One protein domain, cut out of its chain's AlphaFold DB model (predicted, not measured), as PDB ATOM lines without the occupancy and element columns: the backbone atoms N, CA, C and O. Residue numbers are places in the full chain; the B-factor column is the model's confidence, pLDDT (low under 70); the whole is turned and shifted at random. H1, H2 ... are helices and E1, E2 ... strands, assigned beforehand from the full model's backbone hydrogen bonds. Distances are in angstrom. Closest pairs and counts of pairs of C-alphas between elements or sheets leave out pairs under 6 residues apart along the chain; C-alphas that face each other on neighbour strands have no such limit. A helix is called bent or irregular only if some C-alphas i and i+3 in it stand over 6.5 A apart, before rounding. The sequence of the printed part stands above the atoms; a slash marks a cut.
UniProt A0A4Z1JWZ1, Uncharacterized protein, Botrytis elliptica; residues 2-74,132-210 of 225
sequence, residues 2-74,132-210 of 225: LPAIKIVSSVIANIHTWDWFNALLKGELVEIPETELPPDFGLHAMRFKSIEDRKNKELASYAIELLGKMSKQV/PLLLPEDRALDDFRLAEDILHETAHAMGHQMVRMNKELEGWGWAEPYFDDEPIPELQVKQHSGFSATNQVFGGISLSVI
ATOM      1  N   LEU A   2     317.639 590.393 406.965       80.12
ATOM      2  CA  LEU A   2     317.856 589.499 405.804       80.12
ATOM      3  C   LEU A   2     317.856 590.232 404.442       80.12
ATOM      4  O   LEU A   2     318.672 589.864 403.599       80.12
ATOM      5  N   PRO A   3     317.000 591.250 404.202       84.12
ATOM      6  CA  PRO A   3     317.068 592.047 402.976       84.12
ATOM      7  C   PRO A   3     318.376 592.836 402.847       84.12
ATOM      8  O   PRO A   3     319.040 592.699 401.823       84.12
ATOM      9  N   ALA A   4     318.809 593.546 403.897       82.44
ATOM     10  CA  ALA A   4     320.094 594.250 403.913       82.44
ATOM     11  C   ALA A   4     321.275 593.329 403.546       82.44
ATOM     12  O   ALA A   4     322.044 593.613 402.632       82.44
ATOM     13  N   ILE A   5     321.365 592.148 404.171       81.62
ATOM     14  CA  ILE A   5     322.431 591.172 403.884       81.62
ATOM     15  C   ILE A   5     322.379 590.660 402.438       81.62
ATOM     16  O   ILE A   5     323.426 590.402 401.841       81.62
ATOM     17  N   LYS A   6     321.188 590.522 401.843       83.38
ATOM     18  CA  LYS A   6     321.057 590.147 400.426       83.38
ATOM     19  C   LYS A   6     321.583 591.240 399.499       83.38
ATOM     20  O   LYS A   6     322.257 590.900 398.530       83.38
ATOM     21  N   ILE A   7     321.318 592.512 399.805       82.56
ATOM     22  CA  ILE A   7     321.860 593.654 399.051       82.56
ATOM     23  C   ILE A   7     323.389 593.621 399.115       82.56
ATOM     24  O   ILE A   7     324.036 593.543 398.071       82.56
ATOM     25  N   VAL A   8     323.954 593.553 400.325       81.88
ATOM     26  CA  VAL A   8     325.409 593.456 400.550       81.88
ATOM     27  C   VAL A   8     326.010 592.292 399.760       81.88
ATOM     28  O   VAL A   8     326.969 592.464 399.011       81.88
ATOM     29  N   SER A   9     325.416 591.101 399.875       81.62
ATOM     30  CA  SER A   9     325.896 589.895 399.187       81.62
ATOM     31  C   SER A   9     325.852 590.051 397.668       81.62
ATOM     32  O   SER A   9     326.773 589.614 396.982       81.62
ATOM     33  N   SER A  10     324.801 590.683 397.140       82.06
ATOM     34  CA  SER A  10     324.664 590.952 395.709       82.06
ATOM     35  C   SER A  10     325.745 591.909 395.213       82.06
ATOM     36  O   SER A  10     326.326 591.666 394.158       82.06
ATOM     37  N   VAL A  11     326.056 592.965 395.969       83.12
ATOM     38  CA  VAL A  11     327.133 593.902 395.616       83.12
ATOM     39  C   VAL A  11     328.487 593.193 395.650       83.12
ATOM     40  O   VAL A  11     329.185 593.179 394.641       83.12
ATOM     41  N   ILE A  12     328.827 592.511 396.750       80.19
ATOM     42  CA  ILE A  12     330.109 591.799 396.892       80.19
ATOM     43  C   ILE A  12     330.289 590.730 395.804       80.19
ATOM     44  O   ILE A  12     331.382 590.574 395.265       80.19
ATOM     45  N   ALA A  13     329.225 590.014 395.432       80.12
ATOM     46  CA  ALA A  13     329.291 589.014 394.368       80.12
ATOM     47  C   ALA A  13     329.637 589.620 392.996       80.12
ATOM     48  O   ALA A  13     330.222 588.932 392.164       80.12
ATOM     49  N   ASN A  14     329.310 590.895 392.765       77.19
ATOM     50  CA  ASN A  14     329.472 591.567 391.475       77.19
ATOM     51  C   ASN A  14     330.565 592.647 391.466       77.19
ATOM     52  O   ASN A  14     330.900 593.139 390.393       77.19
ATOM     53  N   ILE A  15     331.167 592.986 392.609       76.50
ATOM     54  CA  ILE A  15     332.147 594.081 392.729       76.50
ATOM     55  C   ILE A  15     333.375 593.899 391.818       76.50
ATOM     56  O   ILE A  15     333.940 594.869 391.333       76.50
ATOM     57  N   HIS A  16     333.728 592.653 391.486       73.50
ATOM     58  CA  HIS A  16     334.788 592.308 390.528       73.50
ATOM     59  C   HIS A  16     334.528 592.783 389.087       73.50
ATOM     60  O   HIS A  16     335.409 592.701 388.236       73.50
ATOM     61  N   THR A  17     333.313 593.245 388.791       74.12
ATOM     62  CA  THR A  17     332.959 593.832 387.495       74.12
ATOM     63  C   THR A  17     333.197 595.344 387.446       74.12
ATOM     64  O   THR A  17     333.075 595.932 386.375       74.12
ATOM     65  N   TRP A  18     333.524 595.975 388.578       76.81
ATOM     66  CA  TRP A  18     333.714 597.420 388.686       76.81
ATOM     67  C   TRP A  18     335.171 597.804 388.409       76.81
ATOM     68  O   TRP A  18     336.102 597.172 388.912       76.81
ATOM     69  N   ASP A  19     335.368 598.863 387.620       74.50
ATOM     70  CA  ASP A  19     336.690 599.257 387.109       74.50
ATOM     71  C   ASP A  19     337.667 599.607 388.238       74.50
ATOM     72  O   ASP A  19     338.811 599.147 388.246       74.50
ATOM     73  N   TRP A  20     337.191 600.321 389.256       75.69
ATOM     74  CA  TRP A  20     338.016 600.673 390.403       75.69
ATOM     75  C   TRP A  20     338.453 599.471 391.233       75.69
ATOM     76  O   TRP A  20     339.568 599.435 391.743       75.69
ATOM     77  N   PHE A  21     337.602 598.454 391.358       76.12
ATOM     78  CA  PHE A  21     337.936 597.275 392.144       76.12
ATOM     79  C   PHE A  21     339.011 596.446 391.434       76.12
ATOM     80  O   PHE A  21     339.912 595.904 392.070       76.12
ATOM     81  N   ASN A  22     338.990 596.419 390.100       74.88
ATOM     82  CA  ASN A  22     340.065 595.824 389.310       74.88
ATOM     83  C   ASN A  22     341.385 596.587 389.478       74.88
ATOM     84  O   ASN A  22     342.425 595.964 389.713       74.88
ATOM     85  N   ALA A  23     341.334 597.919 389.416       77.62
ATOM     86  CA  ALA A  23     342.481 598.780 389.677       77.62
ATOM     87  C   ALA A  23     343.031 598.577 391.103       77.62
ATOM     88  O   ALA A  23     344.238 598.458 391.281       77.62
ATOM     89  N   LEU A  24     342.165 598.405 392.106       77.88
ATOM     90  CA  LEU A  24     342.579 598.113 393.481       77.88
ATOM     91  C   LEU A  24     343.335 596.780 393.585       77.88
ATOM     92  O   LEU A  24     344.339 596.682 394.285       77.88
ATOM     93  N   LEU A  25     342.847 595.731 392.915       78.25
ATOM     94  CA  LEU A  25     343.412 594.383 393.034       78.25
ATOM     95  C   LEU A  25     344.686 594.169 392.217       78.25
ATOM     96  O   LEU A  25     345.541 593.370 392.610       78.25
ATOM     97  N   LYS A  26     344.765 594.782 391.034       78.00
ATOM     98  CA  LYS A  26     345.809 594.491 390.041       78.00
ATOM     99  C   LYS A  26     346.418 595.725 389.395       78.00
ATOM    100  O   LYS A  26     347.449 595.571 388.747       78.00
ATOM    101  N   GLY A  27     345.800 596.889 389.548       80.44
ATOM    102  CA  GLY A  27     346.281 598.135 388.972       80.44
ATOM    103  C   GLY A  27     347.669 598.512 389.467       80.44
ATOM    104  O   GLY A  27     348.094 598.147 390.566       80.44
ATOM    105  N   GLU A  28     348.387 599.247 388.624       84.38
ATOM    106  CA  GLU A  28     349.664 599.838 389.005       84.38
ATOM    107  C   GLU A  28     349.410 600.932 390.045       84.38
ATOM    108  O   GLU A  28     348.599 601.829 389.812       84.38
ATOM    109  N   LEU A  29     350.106 600.857 391.178       82.50
ATOM    110  CA  LEU A  29     350.114 601.915 392.176       82.50
ATOM    111  C   LEU A  29     351.239 602.898 391.848       82.50
ATOM    112  O   LEU A  29     352.413 602.532 391.894       82.50
ATOM    113  N   VAL A  30     350.885 604.145 391.558       85.88
ATOM    114  CA  VAL A  30     351.839 605.221 391.273       85.88
ATOM    115  C   VAL A  30     351.673 606.360 392.271       85.88
ATOM    116  O   VAL A  30     350.567 606.632 392.732       85.88
ATOM    117  N   GLU A  31     352.765 607.031 392.619       85.12
ATOM    118  CA  GLU A  31     352.696 608.276 393.388       85.12
ATOM    119  C   GLU A  31     352.166 609.403 392.492       85.12
ATOM    120  O   GLU A  31     352.533 609.498 391.316       85.12
ATOM    121  N   ILE A  32     351.278 610.235 393.035       81.31
ATOM    122  CA  ILE A  32     350.736 611.392 392.319       81.31
ATOM    123  C   ILE A  32     351.748 612.538 392.427       81.31
ATOM    124  O   ILE A  32     352.131 612.894 393.543       81.31
ATOM    125  N   PRO A  33     352.181 613.139 391.303       83.94
ATOM    126  CA  PRO A  33     353.085 614.281 391.338       83.94
ATOM    127  C   PRO A  33     352.506 615.439 392.160       83.94
ATOM    128  O   PRO A  33     351.337 615.782 392.003       83.94
ATOM    129  N   GLU A  34     353.339 616.120 392.956       80.44
ATOM    130  CA  GLU A  34     352.920 617.298 393.741       80.44
ATOM    131  C   GLU A  34     352.264 618.388 392.876       80.44
ATOM    132  O   GLU A  34     351.402 619.121 393.344       80.44
ATOM    133  N   THR A  35     352.629 618.468 391.593       80.94
ATOM    134  CA  THR A  35     352.048 619.408 390.623       80.94
ATOM    135  C   THR A  35     350.577 619.140 390.293       80.94
ATOM    136  O   THR A  35     349.915 620.030 389.767       80.94
ATOM    137  N   GLU A  36     350.084 617.924 390.534       76.69
ATOM    138  CA  GLU A  36     348.678 617.539 390.340       76.69
ATOM    139  C   GLU A  36     347.847 617.705 391.624       76.69
ATOM    140  O   GLU A  36     346.619 617.635 391.576       76.69
ATOM    141  N   LEU A  37     348.497 617.935 392.770       72.25
ATOM    142  CA  LEU A  37     347.840 618.085 394.064       72.25
ATOM    143  C   LEU A  37     347.572 619.564 394.385       72.25
ATOM    144  O   LEU A  37     348.288 620.450 393.908       72.25
ATOM    145  N   PRO A  38     346.552 619.864 395.211       72.06
ATOM    146  CA  PRO A  38     346.353 621.211 395.728       72.06
ATOM    147  C   PRO A  38     347.617 621.734 396.434       72.06
ATOM    148  O   PRO A  38     348.303 620.958 397.109       72.06
ATOM    149  N   PRO A  39     347.918 623.043 396.343       71.44
ATOM    150  CA  PRO A  39     348.980 623.643 397.142       71.44
ATOM    151  C   PRO A  39     348.798 623.306 398.628       71.44
ATOM    152  O   PRO A  39     347.675 623.323 399.132       71.44
ATOM    153  N   ASP A  40     349.896 622.987 399.314       68.31
ATOM    154  CA  ASP A  40     349.925 622.638 400.741       68.31
ATOM    155  C   ASP A  40     349.125 621.379 401.142       68.31
ATOM    156  O   ASP A  40     348.822 621.198 402.320       68.31
ATOM    157  N   PHE A  41     348.826 620.464 400.204       69.25
ATOM    158  CA  PHE A  41     348.130 619.201 400.512       69.25
ATOM    159  C   PHE A  41     348.834 618.383 401.611       69.25
ATOM    160  O   PHE A  41     348.180 617.732 402.424       69.25
ATOM    161  N   GLY A  42     350.171 618.445 401.668       64.38
ATOM    162  CA  GLY A  42     350.968 617.988 402.815       64.38
ATOM    163  C   GLY A  42     350.973 616.474 403.072       64.38
ATOM    164  O   GLY A  42     351.555 616.037 404.064       64.38
ATOM    165  N   LEU A  43     350.351 615.677 402.199       69.50
ATOM    166  CA  LEU A  43     350.266 614.219 402.282       69.50
ATOM    167  C   LEU A  43     350.721 613.575 400.967       69.50
ATOM    168  O   LEU A  43     350.456 614.095 399.885       69.50
ATOM    169  N   HIS A  44     351.360 612.408 401.065       72.62
ATOM    170  CA  HIS A  44     351.676 611.580 399.899       72.62
ATOM    171  C   HIS A  44     350.396 610.915 399.386       72.62
ATOM    172  O   HIS A  44     349.794 610.107 400.097       72.62
ATOM    173  N   ALA A  45     349.985 611.251 398.164       74.94
ATOM    174  CA  ALA A  45     348.813 610.672 397.522       74.94
ATOM    175  C   ALA A  45     349.232 609.629 396.477       74.94
ATOM    176  O   ALA A  45     350.192 609.819 395.729       74.94
ATOM    177  N   MET A  46     348.494 608.522 396.426       78.88
ATOM    178  CA  MET A  46     348.761 607.412 395.511       78.88
ATOM    179  C   MET A  46     347.590 607.236 394.547       78.88
ATOM    180  O   MET A  46     346.447 607.491 394.916       78.88
ATOM    181  N   ARG A  47     347.864 606.747 393.341       80.88
ATOM    182  CA  ARG A  47     346.887 606.464 392.287       80.88
ATOM    183  C   ARG A  47     346.994 605.007 391.851       80.88
ATOM    184  O   ARG A  47     348.071 604.561 391.470       80.88
ATOM    185  N   PHE A  48     345.879 604.286 391.864       81.44
ATOM    186  CA  PHE A  48     345.729 603.006 391.183       81.44
ATOM    187  C   PHE A  48     345.309 603.254 389.737       81.44
ATOM    188  O   PHE A  48     344.283 603.884 389.497       81.44
ATOM    189  N   LYS A  49     346.069 602.745 388.769       82.31
ATOM    190  CA  LYS A  49     345.678 602.792 387.355       82.31
ATOM    191  C   LYS A  49     344.856 601.574 386.966       82.31
ATOM    192  O   LYS A  49     345.237 600.443 387.277       82.31
ATOM    193  N   SER A  50     343.757 601.798 386.258       74.50
ATOM    194  CA  SER A  50     342.930 600.720 385.726       74.50
ATOM    195  C   SER A  50     343.674 599.895 384.673       74.50
ATOM    196  O   SER A  50     344.561 600.377 383.966       74.50
ATOM    197  N   ILE A  51     343.310 598.615 384.572       71.38
ATOM    198  CA  ILE A  51     343.805 597.701 383.540       71.38
ATOM    199  C   ILE A  51     342.662 597.467 382.554       71.38
ATOM    200  O   ILE A  51     341.571 597.060 382.949       71.38
ATOM    201  N   GLU A  52     342.912 597.698 381.264       60.81
ATOM    202  CA  GLU A  52     341.869 597.687 380.227       60.81
ATOM    203  C   GLU A  52     341.173 596.321 380.025       60.81
ATOM    204  O   GLU A  52     340.044 596.281 379.527       60.81
ATOM    205  N   ASP A  53     341.778 595.192 380.424       63.31
ATOM    206  CA  ASP A  53     341.208 593.858 380.164       63.31
ATOM    207  C   ASP A  53     340.291 593.336 381.289       63.31
ATOM    208  O   ASP A  53     340.674 592.572 382.181       63.31
ATOM    209  N   ARG A  54     339.018 593.730 381.185       55.53
ATOM    210  CA  ARG A  54     337.913 593.444 382.121       55.53
ATOM    211  C   ARG A  54     337.404 591.995 382.107       55.53
ATOM    212  O   ARG A  54     336.527 591.652 382.897       55.53
ATOM    213  N   LYS A  55     337.877 591.131 381.196       58.47
ATOM    214  CA  LYS A  55     337.371 589.747 381.041       58.47
ATOM    215  C   LYS A  55     338.276 588.689 381.667       58.47
ATOM    216  O   LYS A  55     338.102 587.493 381.409       58.47
ATOM    217  N   ASN A  56     339.224 589.099 382.505       65.06
ATOM    218  CA  ASN A  56     340.162 588.164 383.091       65.06
ATOM    219  C   ASN A  56     339.487 587.298 384.181       65.06
ATOM    220  O   ASN A  56     339.207 587.749 385.289       65.06
ATOM    221  N   LYS A  57     339.261 586.010 383.889       69.62
ATOM    222  CA  LYS A  57     338.775 585.016 384.870       69.62
ATOM    223  C   LYS A  57     339.684 584.901 386.106       69.62
ATOM    224  O   LYS A  57     339.231 584.482 387.174       69.62
ATOM    225  N   GLU A  58     340.953 585.275 385.977       74.62
ATOM    226  CA  GLU A  58     341.912 585.321 387.079       74.62
ATOM    227  C   GLU A  58     341.582 586.439 388.077       74.62
ATOM    228  O   GLU A  58     341.776 586.238 389.272       74.62
ATOM    229  N   LEU A  59     341.024 587.572 387.629       72.81
ATOM    230  CA  LEU A  59     340.598 588.674 388.505       72.81
ATOM    231  C   LEU A  59     339.440 588.242 389.410       72.81
ATOM    232  O   LEU A  59     339.508 588.423 390.623       72.81
ATOM    233  N   ALA A  60     338.430 587.577 388.844       74.88
ATOM    234  CA  ALA A  60     337.325 587.017 389.621       74.88
ATOM    235  C   ALA A  60     337.818 585.975 390.645       74.88
ATOM    236  O   ALA A  60     337.401 585.983 391.802       74.88
ATOM    237  N   SER A  61     338.755 585.112 390.244       80.31
ATOM    238  CA  SER A  61     339.354 584.114 391.143       80.31
ATOM    239  C   SER A  61     340.163 584.769 392.270       80.31
ATOM    240  O   SER A  61     340.059 584.359 393.426       80.31
ATOM    241  N   TYR A  62     340.923 585.820 391.956       79.25
ATOM    242  CA  TYR A  62     341.699 586.585 392.931       79.25
ATOM    243  C   TYR A  62     340.803 587.345 393.918       79.25
ATOM    244  O   TYR A  62     341.064 587.326 395.119       79.25
ATOM    245  N   ALA A  63     339.712 587.951 393.441       79.19
ATOM    246  CA  ALA A  63     338.714 588.600 394.287       79.19
ATOM    247  C   ALA A  63     338.097 587.609 395.288       79.19
ATOM    248  O   ALA A  63     338.024 587.896 396.482       79.19
ATOM    249  N   ILE A  64     337.722 586.410 394.827       81.81
ATOM    250  CA  ILE A  64     337.215 585.336 395.696       81.81
ATOM    251  C   ILE A  64     338.266 584.932 396.736       81.81
ATOM    252  O   ILE A  64     337.932 584.745 397.907       81.81
ATOM    253  N   GLU A  65     339.537 584.816 396.346       83.56
ATOM    254  CA  GLU A  65     340.621 584.490 397.275       83.56
ATOM    255  C   GLU A  65     340.818 585.586 398.335       83.56
ATOM    256  O   GLU A  65     340.948 585.275 399.525       83.56
ATOM    257  N   LEU A  66     340.805 586.861 397.931       82.75
ATOM    258  CA  LEU A  66     340.912 588.004 398.837       82.75
ATOM    259  C   LEU A  66     339.759 588.010 399.843       82.75
ATOM    260  O   LEU A  66     340.004 588.035 401.050       82.75
ATOM    261  N   LEU A  67     338.517 587.915 399.364       82.69
ATOM    262  CA  LEU A  67     337.323 587.855 400.210       82.69
ATOM    263  C   LEU A  67     337.362 586.634 401.142       82.69
ATOM    264  O   LEU A  67     337.036 586.733 402.326       82.69
ATOM    265  N   GLY A  68     337.851 585.493 400.649       83.31
ATOM    266  CA  GLY A  68     338.079 584.292 401.447       83.31
ATOM    267  C   GLY A  68     339.090 584.506 402.578       83.31
ATOM    268  O   GLY A  68     338.863 584.039 403.696       83.31
ATOM    269  N   LYS A  69     340.182 585.245 402.340       82.12
ATOM    270  CA  LYS A  69     341.147 585.632 403.388       82.12
ATOM    271  C   LYS A  69     340.532 586.619 404.377       82.12
ATOM    272  O   LYS A  69     340.641 586.406 405.584       82.12
ATOM    273  N   MET A  70     339.838 587.640 403.875       84.00
ATOM    274  CA  MET A  70     339.151 588.630 404.704       84.00
ATOM    275  C   MET A  70     338.138 587.983 405.643       84.00
ATOM    276  O   MET A  70     338.130 588.311 406.823       84.00
ATOM    277  N   SER A  71     337.358 587.006 405.175       81.19
ATOM    278  CA  SER A  71     336.355 586.316 406.003       81.19
ATOM    279  C   SER A  71     336.929 585.657 407.266       81.19
ATOM    280  O   SER A  71     336.209 585.435 408.234       81.19
ATOM    281  N   LYS A  72     338.236 585.360 407.281       79.62
ATOM    282  CA  LYS A  72     338.944 584.763 408.424       79.62
ATOM    283  C   LYS A  72     339.574 585.801 409.354       79.62
ATOM    284  O   LYS A  72     340.024 585.444 410.436       79.62
ATOM    285  N   GLN A  73     339.673 587.055 408.913       77.12
ATOM    286  CA  GLN A  73     340.468 588.108 409.557       77.12
ATOM    287  C   GLN A  73     339.658 589.373 409.869       77.12
ATOM    288  O   GLN A  73     340.144 590.241 410.594       77.12
ATOM    289  N   VAL A  74     338.439 589.481 409.340       77.94
ATOM    290  CA  VAL A  74     337.483 590.558 409.592       77.94
ATOM    291  C   VAL A  74     336.361 590.007 410.462       77.94
ATOM    292  O   VAL A  74     335.736 589.006 410.121       77.94
ATOM    293  N   PRO A 132     307.890 595.349 414.518       88.75
ATOM    294  CA  PRO A 132     306.970 594.642 413.624       88.75
ATOM    295  C   PRO A 132     305.930 595.563 412.968       88.75
ATOM    296  O   PRO A 132     305.302 595.159 411.995       88.75
ATOM    297  N   LEU A 133     305.746 596.780 413.489       93.69
ATOM    298  CA  LEU A 133     304.789 597.770 412.989       93.69
ATOM    299  C   LEU A 133     305.416 598.783 412.024       93.69
ATOM    300  O   LEU A 133     304.727 599.700 411.586       93.69
ATOM    301  N   LEU A 134     306.709 598.643 411.716       91.81
ATOM    302  CA  LEU A 134     307.389 599.522 410.771       91.81
ATOM    303  C   LEU A 134     306.724 599.423 409.393       91.81
ATOM    304  O   LEU A 134     306.511 598.309 408.894       91.81
ATOM    305  N   LEU A 135     306.417 600.576 408.795       94.06
ATOM    306  CA  LEU A 135     305.834 600.637 407.460       94.06
ATOM    307  C   LEU A 135     306.780 599.982 406.439       94.06
ATOM    308  O   LEU A 135     308.002 600.030 406.616       94.06
ATOM    309  N   PRO A 136     306.253 599.342 405.381       93.06
ATOM    310  CA  PRO A 136     307.086 598.694 404.370       93.06
ATOM    311  C   PRO A 136     308.138 599.622 403.747       93.06
ATOM    312  O   PRO A 136     309.253 599.179 403.481       93.06
ATOM    313  N   GLU A 137     307.800 600.893 403.542       90.75
ATOM    314  CA  GLU A 137     308.666 601.899 402.927       90.75
ATOM    315  C   GLU A 137     309.818 602.290 403.861       90.75
ATOM    316  O   GLU A 137     310.979 602.259 403.453       90.75
ATOM    317  N   ASP A 138     309.511 602.563 405.132       88.50
ATOM    318  CA  ASP A 138     310.518 602.864 406.158       88.50
ATOM    319  C   ASP A 138     311.456 601.669 406.362       88.50
ATOM    320  O   ASP A 138     312.674 601.819 406.433       88.50
ATOM    321  N   ARG A 139     310.903 600.449 406.350       90.44
ATOM    322  CA  ARG A 139     311.696 599.219 406.428       90.44
ATOM    323  C   ARG A 139     312.660 599.082 405.259       90.44
ATOM    324  O   ARG A 139     313.793 598.658 405.469       90.44
ATOM    325  N   ALA A 140     312.218 599.396 404.043       87.88
ATOM    326  CA  ALA A 140     313.075 599.332 402.866       87.88
ATOM    327  C   ALA A 140     314.228 600.343 402.962       87.88
ATOM    328  O   ALA A 140     315.367 599.992 402.652       87.88
ATOM    329  N   LEU A 141     313.947 601.558 403.444       87.88
ATOM    330  CA  LEU A 141     314.960 602.584 403.683       87.88
ATOM    331  C   LEU A 141     315.966 602.159 404.763       87.88
ATOM    332  O   LEU A 141     317.170 602.295 404.561       87.88
ATOM    333  N   ASP A 142     315.499 601.606 405.880       87.38
ATOM    334  CA  ASP A 142     316.376 601.160 406.966       87.38
ATOM    335  C   ASP A 142     317.194 599.912 406.583       87.38
ATOM    336  O   ASP A 142     318.374 599.817 406.922       87.38
ATOM    337  N   ASP A 143     316.625 598.970 405.817       87.75
ATOM    338  CA  ASP A 143     317.387 597.842 405.260       87.75
ATOM    339  C   ASP A 143     318.462 598.338 404.271       87.75
ATOM    340  O   ASP A 143     319.554 597.766 404.227       87.75
ATOM    341  N   PHE A 144     318.183 599.394 403.498       86.81
ATOM    342  CA  PHE A 144     319.159 600.007 402.596       86.81
ATOM    343  C   PHE A 144     320.293 600.698 403.361       86.81
ATOM    344  O   PHE A 144     321.453 600.404 403.091       86.81
ATOM    345  N   ARG A 145     319.976 601.532 404.359       84.19
ATOM    346  CA  ARG A 145     320.973 602.200 405.217       84.19
ATOM    347  C   ARG A 145     321.892 601.202 405.910       84.19
ATOM    348  O   ARG A 145     323.104 601.374 405.922       84.19
ATOM    349  N   LEU A 146     321.328 600.118 406.441       85.69
ATOM    350  CA  LEU A 146     322.123 599.051 407.042       85.69
ATOM    351  C   LEU A 146     323.028 598.359 406.007       85.69
ATOM    352  O   LEU A 146     324.157 597.999 406.322       85.69
ATOM    353  N   ALA A 147     322.542 598.136 404.782       85.56
ATOM    354  CA  ALA A 147     323.352 597.532 403.725       85.56
ATOM    355  C   ALA A 147     324.504 598.444 403.287       85.56
ATOM    356  O   ALA A 147     325.620 597.965 403.099       85.56
ATOM    357  N   GLU A 148     324.226 599.734 403.134       83.62
ATOM    358  CA  GLU A 148     325.200 600.774 402.827       83.62
ATOM    359  C   GLU A 148     326.303 600.834 403.886       83.62
ATOM    360  O   GLU A 148     327.475 600.716 403.540       83.62
ATOM    361  N   ASP A 149     325.932 600.895 405.165       83.19
ATOM    362  CA  ASP A 149     326.874 600.940 406.284       83.19
ATOM    363  C   ASP A 149     327.767 599.689 406.340       83.19
ATOM    364  O   ASP A 149     328.991 599.767 406.448       83.19
ATOM    365  N   ILE A 150     327.179 598.502 406.147       83.19
ATOM    366  CA  ILE A 150     327.954 597.259 406.069       83.19
ATOM    367  C   ILE A 150     328.942 597.304 404.896       83.19
ATOM    368  O   ILE A 150     330.087 596.879 405.057       83.19
ATOM    369  N   LEU A 151     328.526 597.775 403.716       84.12
ATOM    370  CA  LEU A 151     329.398 597.857 402.539       84.12
ATOM    371  C   LEU A 151     330.537 598.854 402.747       84.12
ATOM    372  O   LEU A 151     331.682 598.522 402.436       84.12
ATOM    373  N   HIS A 152     330.227 600.018 403.311       79.44
ATOM    374  CA  HIS A 152     331.185 601.051 403.679       79.44
ATOM    375  C   HIS A 152     332.277 600.479 404.586       79.44
ATOM    376  O   HIS A 152     333.460 600.483 404.246       79.44
ATOM    377  N   GLU A 153     331.890 599.867 405.705       78.12
ATOM    378  CA  GLU A 153     332.871 599.332 406.647       78.12
ATOM    379  C   GLU A 153     333.624 598.117 406.084       78.12
ATOM    380  O   GLU A 153     334.801 597.877 406.377       78.12
ATOM    381  N   THR A 154     332.978 597.353 405.198       82.56
ATOM    382  CA  THR A 154     333.658 596.287 404.457       82.56
ATOM    383  C   THR A 154     334.770 596.858 403.572       82.56
ATOM    384  O   THR A 154     335.833 596.241 403.493       82.56
ATOM    385  N   ALA A 155     334.572 598.017 402.935       79.50
ATOM    386  CA  ALA A 155     335.578 598.661 402.088       79.50
ATOM    387  C   ALA A 155     336.822 599.071 402.897       79.50
ATOM    388  O   ALA A 155     337.941 598.693 402.534       79.50
ATOM    389  N   HIS A 156     336.645 599.685 404.071       77.94
ATOM    390  CA  HIS A 156     337.758 599.939 404.994       77.94
ATOM    391  C   HIS A 156     338.478 598.647 405.401       77.94
ATOM    392  O   HIS A 156     339.714 598.577 405.438       77.94
ATOM    393  N   ALA A 157     337.728 597.570 405.650       79.31
ATOM    394  CA  ALA A 157     338.315 596.275 405.960       79.31
ATOM    395  C   ALA A 157     339.101 595.670 404.779       79.31
ATOM    396  O   ALA A 157     340.111 594.993 405.015       79.31
ATOM    397  N   MET A 158     338.689 595.924 403.529       81.12
ATOM    398  CA  MET A 158     339.468 595.588 402.329       81.12
ATOM    399  C   MET A 158     340.775 596.380 402.305       81.12
ATOM    400  O   MET A 158     341.836 595.780 402.125       81.12
ATOM    401  N   GLY A 159     340.726 597.687 402.583       78.31
ATOM    402  CA  GLY A 159     341.911 598.538 402.707       78.31
ATOM    403  C   GLY A 159     342.913 597.996 403.729       78.31
ATOM    404  O   GLY A 159     344.089 597.788 403.420       78.31
ATOM    405  N   HIS A 160     342.435 597.611 404.917       79.19
ATOM    406  CA  HIS A 160     343.267 596.947 405.927       79.19
ATOM    407  C   HIS A 160     343.937 595.681 405.384       79.19
ATOM    408  O   HIS A 160     345.120 595.440 405.639       79.19
ATOM    409  N   GLN A 161     343.196 594.850 404.652       80.12
ATOM    410  CA  GLN A 161     343.733 593.611 404.098       80.12
ATOM    411  C   GLN A 161     344.803 593.865 403.036       80.12
ATOM    412  O   GLN A 161     345.837 593.197 403.026       80.12
ATOM    413  N   MET A 162     344.584 594.857 402.186       78.00
ATOM    414  CA  MET A 162     345.513 595.251 401.137       78.00
ATOM    415  C   MET A 162     346.828 595.786 401.733       78.00
ATOM    416  O   MET A 162     347.899 595.292 401.376       78.00
ATOM    417  N   VAL A 163     346.772 596.653 402.754       77.00
ATOM    418  CA  VAL A 163     347.964 597.111 403.506       77.00
ATOM    419  C   VAL A 163     348.710 595.951 404.184       77.00
ATOM    420  O   VAL A 163     349.936 595.958 404.295       77.00
ATOM    421  N   ARG A 164     348.004 594.905 404.640       76.56
ATOM    422  CA  ARG A 164     348.669 593.703 405.188       76.56
ATOM    423  C   ARG A 164     349.442 592.935 404.128       76.56
ATOM    424  O   ARG A 164     350.475 592.352 404.460       76.56
ATOM    425  N   MET A 165     348.898 592.872 402.917       76.38
ATOM    426  CA  MET A 165     349.445 592.095 401.811       76.38
ATOM    427  C   MET A 165     350.603 592.812 401.117       76.38
ATOM    428  O   MET A 165     351.530 592.137 400.675       76.38
ATOM    429  N   ASN A 166     350.595 594.147 401.079       74.75
ATOM    430  CA  ASN A 166     351.683 594.947 400.528       74.75
ATOM    431  C   ASN A 166     352.068 596.095 401.477       74.75
ATOM    432  O   ASN A 166     351.288 597.013 401.707       74.75
ATOM    433  N   LYS A 167     353.300 596.063 402.003       70.00
ATOM    434  CA  LYS A 167     353.814 597.100 402.914       70.00
ATOM    435  C   LYS A 167     354.029 598.455 402.237       70.00
ATOM    436  O   LYS A 167     354.019 599.464 402.930       70.00
ATOM    437  N   GLU A 168     354.198 598.493 400.917       69.62
ATOM    438  CA  GLU A 168     354.312 599.747 400.156       69.62
ATOM    439  C   GLU A 168     353.012 600.563 400.227       69.62
ATOM    440  O   GLU A 168     353.031 601.785 400.136       69.62
ATOM    441  N   LEU A 169     351.887 599.897 400.516       68.31
ATOM    442  CA  LEU A 169     350.591 600.525 400.757       68.31
ATOM    443  C   LEU A 169     350.447 601.109 402.175       68.31
ATOM    444  O   LEU A 169     349.384 601.597 402.534       68.31
ATOM    445  N   GLU A 170     351.475 601.090 403.028       64.88
ATOM    446  CA  GLU A 170     351.357 601.653 404.382       64.88
ATOM    447  C   GLU A 170     351.125 603.181 404.387       64.88
ATOM    448  O   GLU A 170     350.495 603.699 405.322       64.88
ATOM    449  N   GLY A 171     351.590 603.875 403.338       57.81
ATOM    450  CA  GLY A 171     351.371 605.307 403.094       57.81
ATOM    451  C   GLY A 171     349.926 605.650 402.717       57.81
ATOM    452  O   GLY A 171     349.390 606.629 403.232       57.81
ATOM    453  N   TRP A 172     349.255 604.772 401.960       60.66
ATOM    454  CA  TRP A 172     347.816 604.862 401.648       60.66
ATOM    455  C   TRP A 172     346.940 604.900 402.902       60.66
ATOM    456  O   TRP A 172     345.828 605.413 402.886       60.66
ATOM    457  N   GLY A 173     347.451 604.443 404.048       58.28
ATOM    458  CA  GLY A 173     346.679 604.557 405.271       58.28
ATOM    459  C   GLY A 173     346.342 605.993 405.679       58.28
ATOM    460  O   GLY A 173     345.383 606.166 406.422       58.28
ATOM    461  N   TRP A 174     347.077 607.000 405.204       58.19
ATOM    462  CA  TRP A 174     346.924 608.390 405.643       58.19
ATOM    463  C   TRP A 174     346.130 609.295 404.692       58.19
ATOM    464  O   TRP A 174     345.642 610.323 405.148       58.19
ATOM    465  N   ALA A 175     345.985 608.931 403.416       64.94
ATOM    466  CA  ALA A 175     345.259 609.712 402.413       64.94
ATOM    467  C   ALA A 175     344.475 608.782 401.478       64.94
ATOM    468  O   ALA A 175     344.953 607.692 401.156       64.94
ATOM    469  N   GLU A 176     343.290 609.211 401.034       68.12
ATOM    470  CA  GLU A 176     342.489 608.442 400.077       68.12
ATOM    471  C   GLU A 176     343.250 608.231 398.760       68.12
ATOM    472  O   GLU A 176     343.919 609.153 398.276       68.12
ATOM    473  N   PRO A 177     343.173 607.030 398.167       69.38
ATOM    474  CA  PRO A 177     343.830 606.753 396.911       69.38
ATOM    475  C   PRO A 177     342.988 607.308 395.757       69.38
ATOM    476  O   PRO A 177     341.756 607.340 395.794       69.38
ATOM    477  N   TYR A 178     343.665 607.676 394.683       72.25
ATOM    478  CA  TYR A 178     343.028 607.947 393.407       72.25
ATOM    479  C   TYR A 178     342.870 606.645 392.628       72.25
ATOM    480  O   TYR A 178     343.686 605.730 392.747       72.25
ATOM    481  N   PHE A 179     341.830 606.575 391.817       72.94
ATOM    482  CA  PHE A 179     341.606 605.542 390.824       72.94
ATOM    483  C   PHE A 179     341.541 606.224 389.472       72.94
ATOM    484  O   PHE A 179     340.624 606.994 389.196       72.94
ATOM    485  N   ASP A 180     342.572 605.995 388.666       74.94
ATOM    486  CA  ASP A 180     342.888 606.861 387.539       74.94
ATOM    487  C   ASP A 180     342.893 608.332 388.011       74.94
ATOM    488  O   ASP A 180     343.612 608.676 388.953       74.94
ATOM    489  N   ASP A 181     342.085 609.205 387.420       71.75
ATOM    490  CA  ASP A 181     342.054 610.627 387.783       71.75
ATOM    491  C   ASP A 181     340.982 610.972 388.833       71.75
ATOM    492  O   ASP A 181     340.849 612.131 389.232       71.75
ATOM    493  N   GLU A 182     340.240 609.978 389.323       63.91
ATOM    494  CA  GLU A 182     339.139 610.167 390.264       63.91
ATOM    495  C   GLU A 182     339.500 609.602 391.644       63.91
ATOM    496  O   GLU A 182     339.751 608.404 391.780       63.91
ATOM    497  N   PRO A 183     339.526 610.407 392.714       64.19
ATOM    498  CA  PRO A 183     339.571 609.846 394.055       64.19
ATOM    499  C   PRO A 183     338.276 609.094 394.336       64.19
ATOM    500  O   PRO A 183     337.180 609.635 394.197       64.19
ATOM    501  N   ILE A 184     338.417 607.838 394.750       61.53
ATOM    502  CA  ILE A 184     337.279 607.059 395.223       61.53
ATOM    503  C   ILE A 184     337.339 607.090 396.735       61.53
ATOM    504  O   ILE A 184     338.316 606.608 397.312       61.53
ATOM    505  N   PRO A 185     336.326 607.678 397.377       52.75
ATOM    506  CA  PRO A 185     336.306 607.741 398.822       52.75
ATOM    507  C   PRO A 185     336.289 606.344 399.467       52.75
ATOM    508  O   PRO A 185     335.715 605.400 398.928       52.75
ATOM    509  N   GLU A 186     336.862 606.261 400.668       58.50
ATOM    510  CA  GLU A 186     336.632 605.242 401.715       58.50
ATOM    511  C   GLU A 186     337.465 603.989 401.681       58.50
ATOM    512  O   GLU A 186     337.059 602.920 402.146       58.50
ATOM    513  N   LEU A 187     338.697 604.141 401.222       58.12
ATOM    514  CA  LEU A 187     339.704 603.130 401.469       58.12
ATOM    515  C   LEU A 187     340.817 603.600 402.409       58.12
ATOM    516  O   LEU A 187     341.675 602.787 402.754       58.12
ATOM    517  N   GLN A 188     340.801 604.854 402.875       55.03
ATOM    518  CA  GLN A 188     341.722 605.334 403.910       55.03
ATOM    519  C   GLN A 188     341.619 604.489 405.193       55.03
ATOM    520  O   GLN A 188     340.558 603.985 405.563       55.03
ATOM    521  N   VAL A 189     342.752 604.319 405.881       51.16
ATOM    522  CA  VAL A 189     342.917 603.299 406.938       51.16
ATOM    523  C   VAL A 189     343.287 603.882 408.314       51.16
ATOM    524  O   VAL A 189     343.130 603.204 409.331       51.16
ATOM    525  N   LYS A 190     343.834 605.104 408.388       45.94
ATOM    526  CA  LYS A 190     344.446 605.672 409.612       45.94
ATOM    527  C   LYS A 190     343.856 607.012 410.067       45.94
ATOM    528  O   LYS A 190     344.022 607.343 411.238       45.94
ATOM    529  N   GLN A 191     343.152 607.758 409.214       43.72
ATOM    530  CA  GLN A 191     342.473 609.000 409.599       43.72
ATOM    531  C   GLN A 191     341.059 609.033 409.009       43.72
ATOM    532  O   GLN A 191     340.900 609.012 407.798       43.72
ATOM    533  N   HIS A 192     340.034 609.110 409.862       45.97
ATOM    534  CA  HIS A 192     338.637 609.329 409.453       45.97
ATOM    535  C   HIS A 192     338.372 610.823 409.189       45.97
ATOM    536  O   HIS A 192     337.443 611.405 409.745       45.97
ATOM    537  N   SER A 193     339.251 611.484 408.435       36.94
ATOM    538  CA  SER A 193     339.106 612.903 408.072       36.94
ATOM    539  C   SER A 193     338.995 613.133 406.562       36.94
ATOM    540  O   SER A 193     339.025 614.278 406.122       36.94
ATOM    541  N   GLY A 194     338.828 612.064 405.780       39.25
ATOM    542  CA  GLY A 194     338.550 612.111 404.343       39.25
ATOM    543  C   GLY A 194     337.104 611.746 403.990       39.25
ATOM    544  O   GLY A 194     336.424 611.071 404.755       39.25
ATOM    545  N   PHE A 195     336.679 612.246 402.829       39.38
ATOM    546  CA  PHE A 195     335.370 612.162 402.169       39.38
ATOM    547  C   PHE A 195     334.755 610.746 402.105       39.38
ATOM    548  O   PHE A 195     335.485 609.765 402.028       39.38
ATOM    549  N   SER A 196     333.413 610.667 402.083       40.84
ATOM    550  CA  SER A 196     332.633 609.430 402.245       40.84
ATOM    551  C   SER A 196     331.956 608.897 400.950       40.84
ATOM    552  O   SER A 196     331.326 609.660 400.228       40.84
ATOM    553  N   ALA A 197     332.047 607.592 400.666       38.78
ATOM    554  CA  ALA A 197     331.546 606.744 399.574       38.78
ATOM    555  C   ALA A 197     330.090 606.340 399.728       38.78
ATOM    556  O   ALA A 197     329.467 605.972 398.734       38.78
ATOM    557  N   THR A 198     329.536 606.504 400.925       41.47
ATOM    558  CA  THR A 198     328.098 606.720 401.150       41.47
ATOM    559  C   THR A 198     327.570 607.737 400.125       41.47
ATOM    560  O   THR A 198     326.539 607.533 399.493       41.47
ATOM    561  N   ASN A 199     328.359 608.784 399.832       39.56
ATOM    562  CA  ASN A 199     328.040 609.696 398.742       39.56
ATOM    563  C   ASN A 199     328.235 609.012 397.375       39.56
ATOM    564  O   ASN A 199     327.278 608.896 396.630       39.56
ATOM    565  N   GLN A 200     329.404 608.491 396.998       38.47
ATOM    566  CA  GLN A 200     329.627 608.099 395.591       38.47
ATOM    567  C   GLN A 200     329.014 606.770 395.104       38.47
ATOM    568  O   GLN A 200     328.632 606.701 393.936       38.47
ATOM    569  N   VAL A 201     328.858 605.737 395.939       39.19
ATOM    570  CA  VAL A 201     328.321 604.424 395.500       39.19
ATOM    571  C   VAL A 201     326.812 604.485 395.224       39.19
ATOM    572  O   VAL A 201     326.310 603.749 394.374       39.19
ATOM    573  N   PHE A 202     326.099 605.402 395.884       42.31
ATOM    574  CA  PHE A 202     324.649 605.566 395.756       42.31
ATOM    575  C   PHE A 202     324.207 606.922 395.172       42.31
ATOM    576  O   PHE A 202     323.009 607.189 395.095       42.31
ATOM    577  N   GLY A 203     325.146 607.733 394.660       33.94
ATOM    578  CA  GLY A 203     324.852 608.932 393.861       33.94
ATOM    579  C   GLY A 203     325.082 610.262 394.581       33.94
ATOM    580  O   GLY A 203     324.160 611.042 394.799       33.94
ATOM    581  N   GLY A 204     326.340 610.566 394.871       31.52
ATOM    582  CA  GLY A 204     326.759 611.708 395.664       31.52
ATOM    583  C   GLY A 204     328.004 612.320 395.052       31.52
ATOM    584  O   GLY A 204     329.107 611.824 395.212       31.52
ATOM    585  N   ILE A 205     327.742 613.397 394.321       33.56
ATOM    586  CA  ILE A 205     328.607 614.504 393.921       33.56
ATOM    587  C   ILE A 205     330.052 614.175 393.465       33.56
ATOM    588  O   ILE A 205     330.932 613.792 394.234       33.56
ATOM    589  N   SER A 206     330.300 614.473 392.182       32.78
ATOM    590  CA  SER A 206     331.618 614.575 391.540       32.78
ATOM    591  C   SER A 206     332.575 615.492 392.313       32.78
ATOM    592  O   SER A 206     332.192 616.554 392.799       32.78
ATOM    593  N   LEU A 207     333.859 615.136 392.337       34.09
ATOM    594  CA  LEU A 207     334.935 615.906 392.976       34.09
ATOM    595  C   LEU A 207     335.182 617.300 392.409       34.09
ATOM    596  O   LEU A 207     335.859 618.107 393.039       34.09
ATOM    597  N   SER A 208     334.539 617.637 391.294       34.09
ATOM    598  CA  SER A 208     334.407 619.022 390.837       34.09
ATOM    599  C   SER A 208     333.641 619.936 391.816       34.09
ATOM    600  O   SER A 208     333.632 621.150 391.623       34.09
ATOM    601  N   VAL A 209     333.038 619.388 392.882       33.00
ATOM    602  CA  VAL A 209     332.279 620.121 393.914       33.00
ATOM    603  C   VAL A 209     333.047 620.313 395.232       33.00
ATOM    604  O   VAL A 209     332.564 621.009 396.123       33.00
ATOM    605  N   ILE A 210     334.277 619.807 395.364       31.44
ATOM    606  CA  ILE A 210     335.166 620.212 396.465       31.44
ATOM    607  C   ILE A 210     336.102 621.306 395.944       31.44
ATOM    608  O   ILE A 210     337.247 621.058 395.584       31.44
TER     609      ILE A 210
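AT A GLANCE: This is residues 2 to 74 and 132 to 210 of the 225 residues of an uncharacterized protein of Botrytis elliptica (UniProt A0A4Z1JWZ1). A small two-stranded hairpin, E1 and E2, lies at one end of an elongated body whose main rod is the long helix H4. H1 packs on H4 with its residues 3 to 8 and then runs away from it at a steep tilt of 44 degrees, H3 stands crosswise to H4 with its last residue, Met 70, near it, H6 packs on residues 148 to 152 of H4, and H2 lies beside E2. The 152 printed residues hold six named helices and two named strands, in the order H1, H2, E1, E2, H3, H4, H5, H6; the sheet, E1 - E2, is antiparallel and the class is mostly helix. The whole is compact, with a radius of gyration of the C-alphas of 16.6 A, and spans 56 by 37 by 28 A.

IN THESE COORDINATES: E1 is residues 28 to 31 and E2 residues 46 to 49. H2, residues 19 to 26, is 10.7 A long. H1, residues 2 to 17, is 24.1 A long and begins at C-alpha 2 (317.856, 589.499, 405.804); it is irregular, with C-alphas 13 and 16 7.5 A apart. H3, residues 57 to 70, is 20.2 A long. H4, residues 136 to 165, is 42.9 A long and ends at C-alpha 165 (349.445, 592.095, 401.811). H5 is residues 167 to 170, and H6 is residues 197 to 202, ending at C-alpha 202 (324.649, 605.566, 395.756).

HOW THE PARTS SIT: In the hairpin E1 and E2, N 30 and O 47 are within hydrogen-bond range at 2.8 A, and N 49 and O 28 at 2.9 A. The closest C-alphas of H2 and E2, Ala 23 and Phe 48, are 5.5 A apart. Residues 59 to 63 of H3 touch H2, about perpendicular at 75 degrees; the closest C-alphas, Asn 22 and Leu 59, are 7.2 A apart. H1 and H3 only just touch, with 3 pairs of C-alphas within 8 A, the closest His 16 and Ala 60 at 5.9 A. The hub H4 touches H1 with residues 143 to 151, a steep tilt of 44 degrees, the same way; the closest C-alphas, Ala 4 and Ala 147, are 4.6 A apart. H3 and H4 only just touch, with 3 pairs of C-alphas within 8 A, the closest Met 70 and Gln 161 at 6.8 A. H6 touches residues 148 to 152 of H4, a steep tilt of 61 degrees, opposite ways; the closest C-alphas, Glu 148 and Thr 198, are 6.8 A apart. H4 and H5 only just touch, with 3 pairs of C-alphas within 8 A, and only at the corner, closest at C-alphas Val 163 and Leu 169, 5.1 A. Every O i to N i+4 pair is within hydrogen-bond range in H2, H3 and H4; H1 has 10 of 12 and H6 1 of 2, and H5 is too short for such a pair.

THE WHOLE: The two C-alphas farthest apart, Thr 35 and Leu 133, are 56.6 A apart. Residues 75 to 131 are not printed, and C-alphas 74 and 132 are 31.0 A apart across the cut. The links E1 to E2 and H5 to H6 are long. Mean pLDDT of the printed part is 71.3; residues 40 to 43, 52 to 57, 168 to 177 and 182 to 210 are under 70.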